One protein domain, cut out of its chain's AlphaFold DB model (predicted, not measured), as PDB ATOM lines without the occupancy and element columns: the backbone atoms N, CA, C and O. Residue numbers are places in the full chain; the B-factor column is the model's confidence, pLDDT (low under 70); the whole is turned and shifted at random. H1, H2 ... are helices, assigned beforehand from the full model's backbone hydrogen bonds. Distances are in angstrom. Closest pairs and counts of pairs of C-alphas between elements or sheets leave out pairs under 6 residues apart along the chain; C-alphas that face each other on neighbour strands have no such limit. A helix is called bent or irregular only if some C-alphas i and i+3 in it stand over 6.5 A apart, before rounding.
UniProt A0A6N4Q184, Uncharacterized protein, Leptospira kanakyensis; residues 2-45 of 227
ATOM      1  N   ILE A   2     136.535 163.072 117.870       53.19
ATOM      2  CA  ILE A   2     135.599 164.070 118.439       53.19
ATOM      3  C   ILE A   2     136.342 165.273 119.053       53.19
ATOM      4  O   ILE A   2     136.049 166.415 118.717       53.19
ATOM      5  N   ILE A   3     137.378 165.015 119.860       58.50
ATOM      6  CA  ILE A   3     138.201 166.053 120.515       58.50
ATOM      7  C   ILE A   3     138.890 166.974 119.489       58.50
ATOM      8  O   ILE A   3     138.971 168.183 119.683       58.50
ATOM      9  N   THR A   4     139.344 166.417 118.363       60.28
ATOM     10  CA  THR A   4     139.997 167.169 117.283       60.28
ATOM     11  C   THR A   4     139.022 168.053 116.505       60.28
ATOM     12  O   THR A   4     139.371 169.187 116.184       60.28
ATOM     13  N   LYS A   5     137.789 167.584 116.248       57.66
ATOM     14  CA  LYS A   5     136.723 168.409 115.651       57.66
ATOM     15  C   LYS A   5     136.286 169.541 116.588       57.66
ATOM     16  O   LYS A   5     136.160 170.668 116.129       57.66
ATOM     17  N   LEU A   6     136.144 169.265 117.888       58.59
ATOM     18  CA  LEU A   6     135.842 170.269 118.918       58.59
ATOM     19  C   LEU A   6     136.926 171.350 119.009       58.59
ATOM     20  O   LEU A   6     136.603 172.532 119.035       58.59
ATOM     21  N   ARG A   7     138.208 170.963 118.971       61.28
ATOM     22  CA  ARG A   7     139.329 171.917 118.935       61.28
ATOM     23  C   ARG A   7     139.264 172.859 117.732       61.28
ATOM     24  O   ARG A   7     139.526 174.043 117.895       61.28
ATOM     25  N   LYS A   8     138.914 172.339 116.552       62.50
ATOM     26  CA  LYS A   8     138.813 173.131 115.316       62.50
ATOM     27  C   LYS A   8     137.642 174.123 115.374       62.50
ATOM     28  O   LYS A   8     137.826 175.297 115.099       62.50
ATOM     29  N   LEU A   9     136.486 173.672 115.866       61.22
ATOM     30  CA  LEU A   9     135.276 174.491 116.042       61.22
ATOM     31  C   LEU A   9     135.468 175.643 117.047       61.22
ATOM     32  O   LEU A   9     134.957 176.739 116.842       61.22
ATOM     33  N   ILE A  10     136.233 175.395 118.113       60.72
ATOM     34  CA  ILE A  10     136.616 176.396 119.119       60.72
ATOM     35  C   ILE A  10     137.632 177.388 118.527       60.72
ATOM     36  O   ILE A  10     137.531 178.584 118.784       60.72
ATOM     37  N   ALA A  11     138.590 176.925 117.717       61.88
ATOM     38  CA  ALA A  11     139.599 177.774 117.072       61.88
ATOM     39  C   ALA A  11     139.003 178.761 116.050       61.88
ATOM     40  O   ALA A  11     139.453 179.902 115.990       61.88
ATOM     41  N   ASP A  12     137.965 178.352 115.315       63.34
ATOM     42  CA  ASP A  12     137.351 179.162 114.253       63.34
ATOM     43  C   ASP A  12     136.404 180.268 114.781       63.34
ATOM     44  O   ASP A  12     136.024 181.161 114.029       63.34
ATOM     45  N   ASN A  13     136.036 180.258 116.074       62.97
ATOM     46  CA  ASN A  13     135.167 181.272 116.692       62.97
ATOM     47  C   ASN A  13     135.751 181.803 118.021       62.97
ATOM     48  O   ASN A  13     135.334 181.359 119.098       62.97
ATOM     49  N   PRO A  14     136.669 182.790 117.995       60.97
ATOM     50  CA  PRO A  14     137.371 183.285 119.188       60.97
ATOM     51  C   PRO A  14     136.435 183.868 120.263       60.97
ATOM     52  O   PRO A  14     136.679 183.688 121.453       60.97
ATOM     53  N   LEU A  15     135.308 184.478 119.870       59.38
ATOM     54  CA  LEU A  15     134.282 184.972 120.805       59.38
ATOM     55  C   LEU A  15     133.536 183.836 121.532       59.38
ATOM     56  O   LEU A  15     133.130 183.995 122.683       59.38
ATOM     57  N   SER A  16     133.405 182.665 120.899       60.62
ATOM     58  CA  SER A  16     132.799 181.480 121.519       60.62
ATOM     59  C   SER A  16     133.737 180.790 122.511       60.62
ATOM     60  O   SER A  16     133.263 180.143 123.443       60.62
ATOM     61  N   GLN A  17     135.058 180.972 122.370       61.69
ATOM     62  CA  GLN A  17     136.045 180.395 123.288       61.69
ATOM     63  C   GLN A  17     135.851 180.915 124.708       61.69
ATOM     64  O   GLN A  17     135.853 180.124 125.646       61.69
ATOM     65  N   TYR A  18     135.621 182.222 124.863       65.81
ATOM     66  CA  TYR A  18     135.382 182.836 126.170       65.81
ATOM     67  C   TYR A  18     134.126 182.269 126.844       65.81
ATOM     68  O   TYR A  18     134.155 181.912 128.022       65.81
ATOM     69  N   VAL A  19     133.035 182.119 126.084       65.69
ATOM     70  CA  VAL A  19     131.760 181.587 126.591       65.69
ATOM     71  C   VAL A  19     131.891 180.108 126.965       65.69
ATOM     72  O   VAL A  19     131.488 179.706 128.053       65.69
ATOM     73  N   ILE A  20     132.509 179.296 126.107       68.94
ATOM     74  CA  ILE A  20     132.721 177.865 126.361       68.94
ATOM     75  C   ILE A  20     133.642 177.665 127.571       68.94
ATOM     76  O   ILE A  20     133.376 176.812 128.420       68.94
ATOM     77  N   TYR A  21     134.702 178.463 127.694       70.19
ATOM     78  CA  TYR A  21     135.637 178.327 128.804       70.19
ATOM     79  C   TYR A  21     134.994 178.730 130.138       70.19
ATOM     80  O   TYR A  21     135.066 177.973 131.104       70.19
ATOM     81  N   ASN A  22     134.293 179.867 130.188       71.12
ATOM     82  CA  ASN A  22     133.716 180.371 131.436       71.12
ATOM     83  C   ASN A  22     132.427 179.674 131.872       71.12
ATOM     84  O   ASN A  22     132.222 179.525 133.074       71.12
ATOM     85  N   TYR A  23     131.570 179.244 130.943       73.56
ATOM     86  CA  TYR A  23     130.250 178.696 131.283       73.56
ATOM     87  C   TYR A  23     130.146 177.176 131.146       73.56
ATOM     88  O   TYR A  23     129.159 176.603 131.596       73.56
ATOM     89  N   ILE A  24     131.144 176.506 130.555       73.56
ATOM     90  CA  ILE A  24     131.150 175.040 130.421       73.56
ATOM     91  C   ILE A  24     132.380 174.444 131.106       73.56
ATOM     92  O   ILE A  24     132.238 173.622 132.009       73.56
ATOM     93  N   ILE A  25     133.590 174.876 130.740       77.19
ATOM     94  CA  ILE A  25     134.829 174.274 131.266       77.19
ATOM     95  C   ILE A  25     135.054 174.640 132.740       77.19
ATOM     96  O   ILE A  25     135.254 173.743 133.557       77.19
ATOM     97  N   ASN A  26     134.973 175.923 133.104       77.19
ATOM     98  CA  ASN A  26     135.175 176.378 134.483       77.19
ATOM     99  C   ASN A  26     134.181 175.755 135.482       77.19
ATOM    100  O   ASN A  26     134.634 175.315 136.537       77.19
ATOM    101  N   PRO A  27     132.872 175.625 135.182       81.38
ATOM    102  CA  PRO A  27     131.939 174.926 136.064       81.38
ATOM    103  C   PRO A  27     132.257 173.437 136.225       81.38
ATOM    104  O   PRO A  27     132.179 172.918 137.337       81.38
ATOM    105  N   ILE A  28     132.668 172.749 135.151       82.56
ATOM    106  CA  ILE A  28     133.073 171.337 135.219       82.56
ATOM    107  C   ILE A  28     134.324 171.185 136.090       82.56
ATOM    108  O   ILE A  28     134.342 170.353 136.996       82.56
ATOM    109  N   ILE A  29     135.350 172.013 135.863       82.81
ATOM    110  CA  ILE A  29     136.576 172.009 136.671       82.81
ATOM    111  C   ILE A  29     136.251 172.353 138.125       82.81
ATOM    112  O   ILE A  29     136.717 171.655 139.019       82.81
ATOM    113  N   GLY A  30     135.412 173.364 138.364       84.31
ATOM    114  CA  GLY A  30     134.946 173.753 139.692       84.31
ATOM    115  C   GLY A  30     134.258 172.597 140.412       84.31
ATOM    116  O   GLY A  30     134.637 172.271 141.531       84.31
ATOM    117  N   SER A  31     133.335 171.902 139.742       85.12
ATOM    118  CA  SER A  31     132.649 170.733 140.298       85.12
ATOM    119  C   SER A  31     133.612 169.585 140.616       85.12
ATOM    120  O   SER A  31     133.487 168.966 141.671       85.12
ATOM    121  N   ILE A  32     134.589 169.308 139.744       87.75
ATOM    122  CA  ILE A  32     135.631 168.300 139.997       87.75
ATOM    123  C   ILE A  32     136.470 168.709 141.212       87.75
ATOM    124  O   ILE A  32     136.712 167.892 142.098       87.75
ATOM    125  N   PHE A  33     136.875 169.977 141.294       86.06
ATOM    126  CA  PHE A  33     137.685 170.492 142.395       86.06
ATOM    127  C   PHE A  33     136.930 170.431 143.726       86.06
ATOM    128  O   PHE A  33     137.478 169.980 144.730       86.06
ATOM    129  N   THR A  34     135.647 170.802 143.735       86.19
ATOM    130  CA  THR A  34     134.775 170.659 144.906       86.19
ATOM    131  C   THR A  34     134.625 169.196 145.315       86.19
ATOM    132  O   THR A  34     134.690 168.896 146.504       86.19
ATOM    133  N   PHE A  35     134.494 168.271 144.359       85.44
ATOM    134  CA  PHE A  35     134.412 166.840 144.650       85.44
ATOM    135  C   PHE A  35     135.715 166.294 145.249       85.44
ATOM    136  O   PHE A  35     135.679 165.528 146.212       85.44
ATOM    137  N   ILE A  36     136.872 166.725 144.738       83.25
ATOM    138  CA  ILE A  36     138.191 166.368 145.283       83.25
ATOM    139  C   ILE A  36     138.336 166.892 146.714       83.25
ATOM    140  O   ILE A  36     138.725 166.132 147.599       83.25
ATOM    141  N   ILE A  37     137.973 168.156 146.958       80.50
ATOM    142  CA  ILE A  37     137.963 168.758 148.298       80.50
ATOM    143  C   ILE A  37     137.060 167.933 149.222       80.50
ATOM    144  O   ILE A  37     137.525 167.438 150.245       80.50
ATOM    145  N   LEU A  38     135.803 167.696 148.847       78.88
ATOM    146  CA  LEU A  38     134.880 166.872 149.634       78.88
ATOM    147  C   LEU A  38     135.470 165.491 149.937       78.88
ATOM    148  O   LEU A  38     135.475 165.079 151.091       78.88
ATOM    149  N   THR A  39     136.046 164.814 148.945       74.69
ATOM    150  CA  THR A  39     136.648 163.481 149.114       74.69
ATOM    151  C   THR A  39     137.848 163.496 150.063       74.69
ATOM    152  O   THR A  39     137.990 162.589 150.879       74.69
ATOM    153  N   LEU A  40     138.680 164.541 150.022       76.12
ATOM    154  CA  LEU A  40     139.815 164.721 150.936       76.12
ATOM    155  C   LEU A  40     139.376 165.053 152.370       76.12
ATOM    156  O   LEU A  40     140.025 164.626 153.326       76.12
ATOM    157  N   PHE A  41     138.273 165.787 152.536       75.00
ATOM    158  CA  PHE A  41     137.774 166.205 153.849       75.00
ATOM    159  C   PHE A  41     136.765 165.230 154.474       75.00
ATOM    160  O   PHE A  41     136.605 165.240 155.695       75.00
ATOM    161  N   ILE A  42     136.142 164.330 153.707       69.31
ATOM    162  CA  ILE A  42     135.264 163.261 154.222       69.31
ATOM    163  C   ILE A  42     135.968 162.426 155.316       69.31
ATOM    164  O   ILE A  42     135.406 162.295 156.409       69.31
ATOM    165  N   PRO A  43     137.209 161.932 155.121       65.38
ATOM    166  CA  PRO A  43     137.951 161.223 156.164       65.38
ATOM    167  C   PRO A  43     138.200 162.064 157.421       65.38
ATOM    168  O   PRO A  43     138.238 161.517 158.519       65.38
ATOM    169  N   LEU A  44     138.347 163.387 157.282       71.06
ATOM    170  CA  LEU A  44     138.531 164.325 158.396       71.06
ATOM    171  C   LEU A  44     137.238 164.527 159.194       71.06
ATOM    172  O   LEU A  44     137.270 164.464 160.424       71.06
ATOM    173  N   VAL A  45     136.102 164.694 158.511       74.12
ATOM    174  CA  VAL A  45     134.776 164.854 159.134       74.12
ATOM    175  C   VAL A  45     134.383 163.591 159.903       74.12
ATOM    176  O   VAL A  45     133.919 163.669 161.043       74.12
TER     177      VAL A  45
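AT A GLANCE: This is residues 2 to 45 of the 227 residues of an uncharacterized protein of Leptospira kanakyensis (UniProt A0A6N4Q184). One long helix, H2, makes the length of the domain, and a short helix, H1, joins its first end through a tight link, so that the two make a corner like a lopsided V. H2 has a kink of 29 degrees near residue 21, and residues 22 to 45 stick out from the corner as one long arm, with residues 2 to 8 of H1 as the short one. The printed part has 44 residues with two named helices, H1 then H2, and no named strand; the class is all helix. The whole is extended, with a radius of gyration of the C-alphas of 15.3 A, and a rod in outline, spanning 47 by 20 by 8 A.

IN THESE COORDINATES: H2 runs from Pro 14 to Val 45, 44.1 A from first to last C-alpha. Its C-alpha 14 is at (137.371, 183.285, 119.188) and its C-alpha 45 at (134.776, 164.854, 159.134). H2 is only just irregular: C-alphas 40 and 43 are 6.6 A apart. H1 holds residues 2 to 11 and is 14.3 A long, beginning with C-alpha 2 at (135.599, 164.070, 118.439).

HOW THE PARTS SIT: H2 and H1 only just touch, with 3 pairs of C-alphas within 8 A, and touch only at the corner by their link. H2 touches H1 with residues 16 to 17 alone; the closest C-alphas are those of Ile 10 and Gln 17, 5.8 A apart. Their lines stand at a steep tilt of 54 degrees, opposite ways. In H1 every O i to N i+4 pair is within hydrogen-bond range; in H2, 22 of 28 are.

THE WHOLE: The two C-alphas farthest apart, those of Asp 12 and Val 45, are 47.2 A apart. The printed part has no cut, and the link from H1 to H2 is tight. The mean pLDDT of the printed part is 70.9, and residues 2 to 20 and 42 to 43 are under 70.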